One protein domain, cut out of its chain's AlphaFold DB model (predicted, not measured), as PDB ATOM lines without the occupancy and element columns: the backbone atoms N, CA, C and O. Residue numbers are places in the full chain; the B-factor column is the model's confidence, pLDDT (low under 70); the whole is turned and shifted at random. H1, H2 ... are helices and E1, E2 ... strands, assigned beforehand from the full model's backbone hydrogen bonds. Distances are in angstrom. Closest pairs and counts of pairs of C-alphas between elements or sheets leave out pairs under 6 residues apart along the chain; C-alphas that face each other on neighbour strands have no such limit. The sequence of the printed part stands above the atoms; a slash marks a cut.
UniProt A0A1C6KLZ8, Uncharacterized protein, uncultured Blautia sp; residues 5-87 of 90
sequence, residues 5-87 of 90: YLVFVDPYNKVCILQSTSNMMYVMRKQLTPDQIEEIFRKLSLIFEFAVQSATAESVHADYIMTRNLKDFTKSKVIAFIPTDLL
ATOM      1  N   TYR A   5      30.358 -40.566  39.080       50.25
ATOM      2  CA  TYR A   5      30.100 -39.856  40.334       50.25
ATOM      3  C   TYR A   5      28.756 -39.141  40.212       50.25
ATOM      4  O   TYR A   5      28.578 -38.327  39.307       50.25
ATOM      5  N   LEU A   6      27.807 -39.439  41.099       49.75
ATOM      6  CA  LEU A   6      26.549 -38.701  41.164       49.75
ATOM      7  C   LEU A   6      26.657 -37.627  42.245       49.75
ATOM      8  O   LEU A   6      26.979 -37.939  43.388       49.75
ATOM      9  N   VAL A   7      26.385 -36.375  41.884       48.94
ATOM     10  CA  VAL A   7      26.271 -35.277  42.847       48.94
ATOM     11  C   VAL A   7      24.797 -35.137  43.206       48.94
ATOM     12  O   VAL A   7      24.003 -34.650  42.405       48.94
ATOM     13  N   PHE A   8      24.417 -35.577  44.405       42.38
ATOM     14  CA  PHE A   8      23.138 -35.183  44.993       42.38
ATOM     15  C   PHE A   8      23.308 -33.808  45.641       42.38
ATOM     16  O   PHE A   8      24.142 -33.643  46.529       42.38
ATOM     17  N   VAL A   9      22.519 -32.828  45.196       42.72
ATOM     18  CA  VAL A   9      22.339 -31.552  45.896       42.72
ATOM     19  C   VAL A   9      20.955 -31.588  46.532       42.72
ATOM     20  O   VAL A   9      19.946 -31.442  45.844       42.72
ATOM     21  N   ASP A  10      20.907 -31.836  47.839       38.91
ATOM     22  CA  ASP A  10      19.694 -31.679  48.645       38.91
ATOM     23  C   ASP A  10      19.345 -30.171  48.724       38.91
ATOM     24  O   ASP A  10      20.190 -29.390  49.187       38.91
ATOM     25  N   PRO A  11      18.145 -29.735  48.285       48.66
ATOM     26  CA  PRO A  11      17.745 -28.326  48.330       48.66
ATOM     27  C   PRO A  11      17.588 -27.767  49.757       48.66
ATOM     28  O   PRO A  11      17.583 -26.550  49.926       48.66
ATOM     29  N   TYR A  12      17.498 -28.622  50.777       48.91
ATOM     30  CA  TYR A  12      17.329 -28.252  52.181       48.91
ATOM     31  C   TYR A  12      18.632 -28.325  52.989       48.91
ATOM     32  O   TYR A  12      18.823 -27.503  53.881       48.91
ATOM     33  N   ASN A  13      19.551 -29.247  52.671       38.78
ATOM     34  CA  ASN A  13      20.712 -29.516  53.537       38.78
ATOM     35  C   ASN A  13      22.100 -29.167  52.974       38.78
ATOM     36  O   ASN A  13      23.071 -29.257  53.722       38.78
ATOM     37  N   LYS A  14      22.253 -28.761  51.702       37.31
ATOM     38  CA  LYS A  14      23.576 -28.428  51.105       37.31
ATOM     39  C   LYS A  14      24.664 -29.505  51.327       37.31
ATOM     40  O   LYS A  14      25.855 -29.193  51.324       37.31
ATOM     41  N   VAL A  15      24.289 -30.771  51.519       34.47
ATOM     42  CA  VAL A  15      25.249 -31.871  51.668       34.47
ATOM     43  C   VAL A  15      25.569 -32.417  50.280       34.47
ATOM     44  O   VAL A  15      24.684 -32.901  49.582       34.47
ATOM     45  N   CYS A  16      26.839 -32.334  49.888       38.28
ATOM     46  CA  CYS A  16      27.365 -32.953  48.674       38.28
ATOM     47  C   CYS A  16      27.919 -34.336  49.035       38.28
ATOM     48  O   CYS A  16      28.925 -34.430  49.738       38.28
ATOM     49  N   ILE A  17      27.271 -35.412  48.578       45.84
ATOM     50  CA  ILE A  17      27.791 -36.775  48.757       45.84
ATOM     51  C   ILE A  17      28.303 -37.287  47.412       45.84
ATOM     52  O   ILE A  17      27.522 -37.607  46.521       45.84
ATOM     53  N   LEU A  18      29.626 -37.402  47.287       49.47
ATOM     54  CA  LEU A  18      30.283 -38.126  46.201       49.47
ATOM     55  C   LEU A  18      30.234 -39.623  46.521       49.47
ATOM     56  O   LEU A  18      31.067 -40.132  47.271       49.47
ATOM     57  N   GLN A  19      29.257 -40.348  45.975       61.12
ATOM     58  CA  GLN A  19      29.272 -41.809  46.045       61.12
ATOM     59  C   GLN A  19      29.860 -42.402  44.769       61.12
ATOM     60  O   GLN A  19      29.424 -42.102  43.659       61.12
ATOM     61  N   SER A  20      30.855 -43.274  44.943       67.62
ATOM     62  CA  SER A  20      31.333 -44.137  43.867       67.62
ATOM     63  C   SER A  20      30.194 -45.041  43.387       67.62
ATOM     64  O   SER A  20      29.276 -45.368  44.148       67.62
ATOM     65  N   THR A  21      30.274 -45.514  42.140       71.88
ATOM     66  CA  THR A  21      29.331 -46.514  41.612       71.88
ATOM     67  C   THR A  21      29.227 -47.725  42.550       71.88
ATOM     68  O   THR A  21      28.134 -48.230  42.783       71.88
ATOM     69  N   SER A  22      30.330 -48.128  43.187       73.81
ATOM     70  CA  SER A  22      30.363 -49.213  44.171       73.81
ATOM     71  C   SER A  22      29.528 -48.929  45.425       73.81
ATOM     72  O   SER A  22      28.803 -49.817  45.871       73.81
ATOM     73  N   ASN A  23      29.577 -47.709  45.969       79.56
ATOM     74  CA  ASN A  23      28.802 -47.339  47.158       79.56
ATOM     75  C   ASN A  23      27.296 -47.325  46.860       79.56
ATOM     76  O   ASN A  23      26.517 -47.892  47.627       79.56
ATOM     77  N   MET A  24      26.896 -46.774  45.708       79.56
ATOM     78  CA  MET A  24      25.497 -46.807  45.270       79.56
ATOM     79  C   MET A  24      25.014 -48.248  45.086       79.56
ATOM     80  O   MET A  24      23.963 -48.622  45.601       79.56
ATOM     81  N   MET A  25      25.804 -49.088  44.407       81.12
ATOM     82  CA  MET A  25      25.462 -50.500  44.209       81.12
ATOM     83  C   MET A  25      25.353 -51.257  45.534       81.12
ATOM     84  O   MET A  25      24.462 -52.090  45.677       81.12
ATOM     85  N   TYR A  26      26.222 -50.972  46.506       84.00
ATOM     86  CA  TYR A  26      26.153 -51.582  47.833       84.00
ATOM     87  C   TYR A  26      24.827 -51.262  48.533       84.00
ATOM     88  O   TYR A  26      24.153 -52.181  48.994       84.00
ATOM     89  N   VAL A  27      24.426 -49.987  48.567       85.00
ATOM     90  CA  VAL A  27      23.163 -49.556  49.193       85.00
ATOM     91  C   VAL A  27      21.959 -50.139  48.456       85.00
ATOM     92  O   VAL A  27      21.075 -50.720  49.084       85.00
ATOM     93  N   MET A  28      21.942 -50.042  47.125       87.88
ATOM     94  CA  MET A  28      20.836 -50.530  46.306       87.88
ATOM     95  C   MET A  28      20.627 -52.044  46.462       87.88
ATOM     96  O   MET A  28      19.497 -52.484  46.654       87.88
ATOM     97  N   ARG A  29      21.703 -52.845  46.497       88.00
ATOM     98  CA  ARG A  29      21.625 -54.305  46.708       88.00
ATOM     99  C   ARG A  29      21.029 -54.713  48.058       88.00
ATOM    100  O   ARG A  29      20.634 -55.864  48.206       88.00
ATOM    101  N   LYS A  30      20.996 -53.817  49.050       89.06
ATOM    102  CA  LYS A  30      20.394 -54.092  50.364       89.06
ATOM    103  C   LYS A  30      18.878 -53.904  50.383       89.06
ATOM    104  O   LYS A  30      18.242 -54.442  51.280       89.06
ATOM    105  N   GLN A  31      18.324 -53.118  49.458       85.75
ATOM    106  CA  GLN A  31      16.949 -52.611  49.555       85.75
ATOM    107  C   GLN A  31      16.108 -52.849  48.294       85.75
ATOM    108  O   GLN A  31      14.888 -52.753  48.366       85.75
ATOM    109  N   LEU A  32      16.736 -53.143  47.152       90.19
ATOM    110  CA  LEU A  32      16.084 -53.194  45.845       90.19
ATOM    111  C   LEU A  32      16.290 -54.545  45.157       90.19
ATOM    112  O   LEU A  32      17.307 -55.216  45.356       90.19
ATOM    113  N   THR A  33      15.338 -54.918  44.303       93.75
ATOM    114  CA  THR A  33      15.462 -56.086  43.426       93.75
ATOM    115  C   THR A  33      16.436 -55.807  42.273       93.75
ATOM    116  O   THR A  33      16.636 -54.645  41.914       93.75
ATOM    117  N   PRO A  34      17.032 -56.838  41.647       90.38
ATOM    118  CA  PRO A  34      17.905 -56.652  40.484       90.38
ATOM    119  C   PRO A  34      17.287 -55.783  39.378       90.38
ATOM    120  O   PRO A  34      17.958 -54.877  38.890       90.38
ATOM    121  N   ASP A  35      16.004 -55.980  39.069       94.62
ATOM    122  CA  ASP A  35      15.295 -55.220  38.030       94.62
ATOM    123  C   ASP A  35      15.182 -53.727  38.382       94.62
ATOM    124  O   ASP A  35      15.403 -52.855  37.541       94.62
ATOM    125  N   GLN A  36      14.906 -53.406  39.653       90.44
ATOM    126  CA  GLN A  36      14.878 -52.021  40.134       90.44
ATOM    127  C   GLN A  36      16.264 -51.372  40.065       90.44
ATOM    128  O   GLN A  36      16.390 -50.198  39.708       90.44
ATOM    129  N   ILE A  37      17.313 -52.130  40.397       86.44
ATOM    130  CA  ILE A  37      18.700 -51.662  40.311       86.44
ATOM    131  C   ILE A  37      19.063 -51.355  38.861       86.44
ATOM    132  O   ILE A  37      19.649 -50.305  38.594       86.44
ATOM    133  N   GLU A  38      18.711 -52.239  37.930       87.50
ATOM    134  CA  GLU A  38      18.951 -52.039  36.504       87.50
ATOM    135  C   GLU A  38      18.220 -50.798  35.985       87.50
ATOM    136  O   GLU A  38      18.817 -49.961  35.297       87.50
ATOM    137  N   GLU A  39      16.957 -50.615  36.372       90.19
ATOM    138  CA  GLU A  39      16.181 -49.452  35.960       90.19
ATOM    139  C   GLU A  39      16.800 -48.138  36.464       90.19
ATOM    140  O   GLU A  39      16.935 -47.177  35.694       90.19
ATOM    141  N   ILE A  40      17.199 -48.091  37.737       87.19
ATOM    142  CA  ILE A  40      17.866 -46.924  38.325       87.19
ATOM    143  C   ILE A  40      19.209 -46.684  37.641       87.19
ATOM    144  O   ILE A  40      19.493 -45.556  37.239       87.19
ATOM    145  N   PHE A  41      20.017 -47.728  37.457       84.81
ATOM    146  CA  PHE A  41      21.317 -47.615  36.806       84.81
ATOM    147  C   PHE A  41      21.185 -47.044  35.391       84.81
ATOM    148  O   PHE A  41      21.908 -46.114  35.028       84.81
ATOM    149  N   ARG A  42      20.204 -47.521  34.616       85.94
ATOM    150  CA  ARG A  42      19.902 -46.998  33.280       85.94
ATOM    151  C   ARG A  42      19.541 -45.511  33.317       85.94
ATOM    152  O   ARG A  42      20.062 -44.740  32.513       85.94
ATOM    153  N   LYS A  43      18.683 -45.094  34.255       86.62
ATOM    154  CA  LYS A  43      18.298 -43.682  34.430       86.62
ATOM    155  C   LYS A  43      19.503 -42.809  34.800       86.62
ATOM    156  O   LYS A  43      19.691 -41.755  34.201       86.62
ATOM    157  N   LEU A  44      20.340 -43.257  35.736       84.12
ATOM    158  CA  LEU A  44      21.543 -42.531  36.158       84.12
ATOM    159  C   LEU A  44      22.573 -42.423  35.030       84.12
ATOM    160  O   LEU A  44      23.160 -41.358  34.850       84.12
ATOM    161  N   SER A  45      22.758 -43.489  34.247       83.19
ATOM    162  CA  SER A  45      23.643 -43.474  33.078       83.19
ATOM    163  C   SER A  45      23.203 -42.424  32.059       83.19
ATOM    164  O   SER A  45      24.044 -41.675  31.566       83.19
ATOM    165  N   LEU A  46      21.896 -42.333  31.786       84.62
ATOM    166  CA  LEU A  46      21.338 -41.327  30.881       84.62
ATOM    167  C   LEU A  46      21.582 -39.905  31.410       84.62
ATOM    168  O   LEU A  46      22.052 -39.047  30.667       84.62
ATOM    169  N   ILE A  47      21.309 -39.669  32.700       86.38
ATOM    170  CA  ILE A  47      21.526 -38.365  33.346       86.38
ATOM    171  C   ILE A  47      22.981 -37.929  33.228       86.38
ATOM    172  O   ILE A  47      23.269 -36.788  32.870       86.38
ATOM    173  N   PHE A  48      23.903 -38.843  33.517       83.62
ATOM    174  CA  PHE A  48      25.320 -38.532  33.473       83.62
ATOM    175  C   PHE A  48      25.793 -38.216  32.054       83.62
ATOM    176  O   PHE A  48      26.572 -37.286  31.860       83.62
ATOM    177  N   GLU A  49      25.312 -38.964  31.063       84.94
ATOM    178  CA  GLU A  49      25.690 -38.770  29.667       84.94
ATOM    179  C   GLU A  49      25.365 -37.354  29.174       84.94
ATOM    180  O   GLU A  49      26.275 -36.649  28.729       84.94
ATOM    181  N   PHE A  50      24.115 -36.897  29.298       89.38
ATOM    182  CA  PHE A  50      23.758 -35.566  28.797       89.38
ATOM    183  C   PHE A  50      24.318 -34.438  29.675       89.38
ATOM    184  O   PHE A  50      24.648 -33.371  29.154       89.38
ATOM    185  N   ALA A  51      24.459 -34.649  30.991       90.25
ATOM    186  CA  ALA A  51      25.032 -33.647  31.888       90.25
ATOM    187  C   ALA A  51      26.506 -33.389  31.554       90.25
ATOM    188  O   ALA A  51      26.920 -32.233  31.443       90.25
ATOM    189  N   VAL A  52      27.280 -34.457  31.328       88.38
ATOM    190  CA  VAL A  52      28.677 -34.336  30.896       88.38
ATOM    191  C   VAL A  52      28.759 -33.705  29.517       88.38
ATOM    192  O   VAL A  52      29.521 -32.763  29.356       88.38
ATOM    193  N   GLN A  53      27.952 -34.144  28.547       91.44
ATOM    194  CA  GLN A  53      27.952 -33.530  27.215       91.44
ATOM    195  C   GLN A  53      27.635 -32.030  27.268       91.44
ATOM    196  O   GLN A  53      28.314 -31.247  26.609       91.44
ATOM    197  N   SER A  54      26.664 -31.619  28.089       94.88
ATOM    198  CA  SER A  54      26.303 -30.206  28.269       94.88
ATOM    199  C   SER A  54      27.459 -29.399  28.867       94.88
ATOM    200  O   SER A  54      27.812 -28.345  28.342       94.88
ATOM    201  N   ALA A  55      28.090 -29.912  29.930       94.44
ATOM    202  CA  ALA A  55      29.243 -29.264  30.553       94.44
ATOM    203  C   ALA A  55      30.456 -29.212  29.612       94.44
ATOM    204  O   ALA A  55      31.156 -28.202  29.554       94.44
ATOM    205  N   THR A  56      30.698 -30.279  28.843       93.94
ATOM    206  CA  THR A  56      31.767 -30.320  27.844       93.94
ATOM    207  C   THR A  56      31.524 -29.294  26.746       93.94
ATOM    208  O   THR A  56      32.434 -28.520  26.462       93.94
ATOM    209  N   ALA A  57      30.316 -29.237  26.181       97.12
ATOM    210  CA  ALA A  57      29.956 -28.265  25.152       97.12
ATOM    211  C   ALA A  57      30.178 -26.823  25.632       97.12
ATOM    212  O   ALA A  57      30.759 -26.021  24.906       97.12
ATOM    213  N   GLU A  58      29.793 -26.516  26.876       97.25
ATOM    214  CA  GLU A  58      30.068 -25.213  27.493       97.25
ATOM    215  C   GLU A  58      31.577 -24.958  27.624       97.25
ATOM    216  O   GLU A  58      32.055 -23.890  27.246       97.25
ATOM    217  N   SER A  59      32.339 -25.944  28.112       97.44
ATOM    218  CA  SER A  59      33.781 -25.798  28.363       97.44
ATOM    219  C   SER A  59      34.616 -25.581  27.102       97.44
ATOM    220  O   SER A  59      35.655 -24.932  27.164       97.44
ATOM    221  N   VAL A  60      34.170 -26.123  25.965       97.38
ATOM    222  CA  VAL A  60      34.850 -25.966  24.672       97.38
ATOM    223  C   VAL A  60      34.270 -24.820  23.843       97.38
ATOM    224  O   VAL A  60      34.665 -24.658  22.693       97.38
ATOM    225  N   HIS A  61      33.337 -24.044  24.408       97.00
ATOM    226  CA  HIS A  61      32.624 -22.969  23.715       97.00
ATOM    227  C   HIS A  61      31.981 -23.424  22.395       97.00
ATOM    228  O   HIS A  61      32.034 -22.714  21.396       97.00
ATOM    229  N   ALA A  62      31.389 -24.622  22.383       97.25
ATOM    230  CA  ALA A  62      30.680 -25.117  21.211       97.25
ATOM    231  C   ALA A  62      29.488 -24.208  20.877       97.25
ATOM    232  O   ALA A  62      28.733 -23.821  21.772       97.25
ATOM    233  N   ASP A  63      29.274 -23.935  19.589       95.81
ATOM    234  CA  ASP A  63      28.128 -23.140  19.131       95.81
ATOM    235  C   ASP A  63      26.790 -23.843  19.411       95.81
ATOM    236  O   ASP A  63      25.784 -23.202  19.721       95.81
ATOM    237  N   TYR A  64      26.768 -25.175  19.298       96.06
ATOM    238  CA  TYR A  64      25.578 -25.989  19.524       96.06
ATOM    239  C   TYR A  64      25.904 -27.448  19.865       96.06
ATOM    240  O   TYR A  64      26.993 -27.957  19.603       96.06
ATOM    241  N   ILE A  65      24.906 -28.145  20.410       96.31
ATOM    242  CA  ILE A  65      24.890 -29.595  20.619       96.31
ATOM    243  C   ILE A  65      23.962 -30.228  19.575       96.31
ATOM    244  O   ILE A  65      22.805 -29.839  19.451       96.31
ATOM    245  N   MET A  66      24.424 -31.245  18.848       95.31
ATOM    246  CA  MET A  66      23.551 -32.061  17.997       95.31
ATOM    247  C   MET A  66      23.082 -33.300  18.770       95.31
ATOM    248  O   MET A  66      23.898 -34.086  19.244       95.31
ATOM    249  N   THR A  67      21.771 -33.504  18.882       94.81
ATOM    250  CA  THR A  67      21.179 -34.629  19.625       94.81
ATOM    251  C   THR A  67      19.849 -35.057  19.022       94.81
ATOM    252  O   THR A  67      19.128 -34.248  18.457       94.81
ATOM    253  N   ARG A  68      19.457 -36.324  19.180       94.12
ATOM    254  CA  ARG A  68      18.101 -36.779  18.812       94.12
ATOM    255  C   ARG A  68      17.063 -36.542  19.912       94.12
ATOM    256  O   ARG A  68      15.883 -36.784  19.681       94.12
ATOM    257  N   ASN A  69      17.483 -36.115  21.103       93.44
ATOM    258  CA  ASN A  69      16.605 -35.991  22.263       93.44
ATOM    259  C   ASN A  69      16.741 -34.618  22.934       93.44
ATOM    260  O   ASN A  69      17.432 -34.462  23.936       93.44
ATOM    261  N   LEU A  70      16.049 -33.616  22.386       94.44
ATOM    262  CA  LEU A  70      16.117 -32.230  22.870       94.44
ATOM    263  C   LEU A  70      15.715 -32.071  24.342       94.44
ATOM    264  O   LEU A  70      16.230 -31.187  25.024       94.44
ATOM    265  N   LYS A  71      14.824 -32.933  24.855       93.88
ATOM    266  CA  LYS A  71      14.306 -32.818  26.230       93.88
ATOM    267  C   LYS A  71      15.410 -32.929  27.290       93.88
ATOM    268  O   LYS A  71      15.318 -32.271  28.327       93.88
ATOM    269  N   ASP A  72      16.462 -33.695  26.999       93.00
ATOM    270  CA  ASP A  72      17.594 -33.924  27.905       93.00
ATOM    271  C   ASP A  72      18.471 -32.666  28.043       93.00
ATOM    272  O   ASP A  72      19.142 -32.479  29.052       93.00
ATOM    273  N   PHE A  73      18.411 -31.756  27.067       95.12
ATOM    274  CA  PHE A  73      19.245 -30.552  26.996       95.12
ATOM    275  C   PHE A  73      18.471 -29.261  27.290       95.12
ATOM    276  O   PHE A  73      19.005 -28.170  27.126       95.12
ATOM    277  N   THR A  74      17.236 -29.355  27.788       92.50
ATOM    278  CA  THR A  74      16.387 -28.192  28.125       92.50
ATOM    279  C   THR A  74      17.010 -27.236  29.146       92.50
ATOM    280  O   THR A  74      16.670 -26.057  29.164       92.50
ATOM    281  N   LYS A  75      17.922 -27.731  29.992       90.81
ATOM    282  CA  LYS A  75      18.674 -26.935  30.978       90.81
ATOM    283  C   LYS A  75      20.113 -26.612  30.551       90.81
ATOM    284  O   LYS A  75      20.849 -26.023  31.339       90.81
ATOM    285  N   SER A  76      20.533 -27.027  29.355       94.31
ATOM    286  CA  SER A  76      21.869 -26.725  28.835       94.31
ATOM    287  C   SER A  76      21.998 -25.229  28.540       94.31
ATOM    288  O   SER A  76      21.051 -24.600  28.071       94.31
ATOM    289  N   LYS A  77      23.183 -24.664  28.783       96.06
ATOM    290  CA  LYS A  77      23.514 -23.298  28.344       96.06
ATOM    291  C   LYS A  77      23.853 -23.236  26.854       96.06
ATOM    292  O   LYS A  77      23.664 -22.195  26.234       96.06
ATOM    293  N   VAL A  78      24.343 -24.342  26.293       96.69
ATOM    294  CA  VAL A  78      24.588 -24.490  24.855       96.69
ATOM    295  C   VAL A  78      23.318 -25.018  24.201       96.69
ATOM    296  O   VAL A  78      22.778 -26.040  24.634       96.69
ATOM    297  N   ILE A  79      22.843 -24.317  23.170       95.44
ATOM    298  CA  ILE A  79      21.625 -24.678  22.441       95.44
ATOM    299  C   ILE A  79      21.772 -26.050  21.774       95.44
ATOM    300  O   ILE A  79      22.833 -26.391  21.253       95.44
ATOM    301  N   ALA A  80      20.700 -26.839  21.788       96.56
ATOM    302  CA  ALA A  80      20.673 -28.161  21.179       96.56
ATOM    303  C   ALA A  80      19.755 -28.198  19.948       96.56
ATOM    304  O   ALA A  80      18.683 -27.591  19.957       96.56
ATOM    305  N   PHE A  81      20.152 -28.953  18.922       96.00
ATOM    306  CA  PHE A  81      19.378 -29.184  17.699       96.00
ATOM    307  C   PHE A  81      19.222 -30.673  17.406       96.00
ATOM    308  O   PHE A  81      20.148 -31.460  17.624       96.00
ATOM    309  N   ILE A  82      18.074 -31.042  16.831       96.19
ATOM    310  CA  ILE A  82      17.972 -32.301  16.090       96.19
ATOM    311  C   ILE A  82      18.678 -32.172  14.736       96.19
ATOM    312  O   ILE A  82      18.703 -31.078  14.171       96.19
ATOM    313  N   PRO A  83      19.241 -33.267  14.183       95.31
ATOM    314  CA  PRO A  83      20.005 -33.198  12.937       95.31
ATOM    315  C   PRO A  83      19.249 -32.540  11.775       95.31
ATOM    316  O   PRO A  83      19.827 -31.746  11.044       95.31
ATOM    317  N   THR A  84      17.951 -32.811  11.632       94.50
ATOM    318  CA  THR A  84      17.104 -32.225  10.580       94.50
ATOM    319  C   THR A  84      16.952 -30.711  10.709       94.50
ATOM    320  O   THR A  84      16.975 -30.015   9.699       94.50
ATOM    321  N   ASP A  85      16.851 -30.193  11.934       92.62
ATOM    322  CA  ASP A  85      16.707 -28.753  12.180       92.62
ATOM    323  C   ASP A  85      18.011 -28.012  11.897       92.62
ATOM    324  O   ASP A  85      17.985 -26.867  11.448       92.62
ATOM    325  N   LEU A  86      19.152 -28.661  12.148       91.56
ATOM    326  CA  LEU A  86      20.452 -28.098  11.807       91.56
ATOM    327  C   LEU A  86      20.664 -28.073  10.291       91.56
ATOM    328  O   LEU A  86      21.121 -27.064   9.766       91.56
ATOM    329  N   LEU A  87      20.299 -29.152   9.589       91.00
ATOM    330  CA  LEU A  87      20.402 -29.223   8.128       91.00
ATOM    331  C   LEU A  87      19.575 -28.140   7.428       91.00
ATOM    332  O   LEU A  87      19.981 -27.657   6.385       91.00
TER     333      LEU A  87
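This is residues 5 to 87 of the 90 residues of an uncharacterized protein of uncultured Blautia sp (UniProt A0A1C6KLZ8). One long helix, H2, makes the spine; H1 makes a helical hairpin with it at its first end, a loose strand hairpin, E1 and E2, lies off to the side of its middle, where Leu 6 of E1 comes closest at Phe 48, and a loop-rich part with short H3 and H4 lies toward its last end. The 83 printed residues run E1, E2, H1, H2, H3, H4, mostly helix, with an antiparallel two-stranded sheet. The whole is loose, radius of gyration of the C-alphas 16.0 A, spanning 49 by 30 by 21 A.

E1 is residues 6 to 9, from C-alpha 6 at (26.549, -38.701, 41.164), and E2 16 to 19. H1 is 21 to 31, 15.9 A; H2 34 to 59, 36.8 A; H3 70 to 73; H4 83 to 87, ending at (20.402, -29.223, 8.128).

In the hairpin E1 and E2, C-alphas 7 and 18 face each other at 6.0 A, with no N and O within hydrogen-bond range. H1 and H2, a helical hairpin, only just touch, with 3 pairs of C-alphas within 8 A, the closest Met 28 and Ile 37, 6.5 A. H2 and H3 only just touch, also 3 pairs, the closest C-alphas Phe 50 and Asp 72, 6.4 A. H4 touches no helix. Every O i to N i+4 pair is within range in H2 and H4, 5 of 7 in H1; H3 is too short for one.

The printed part has no cut and no long link; residues 5 to 20 are under pLDDT 70.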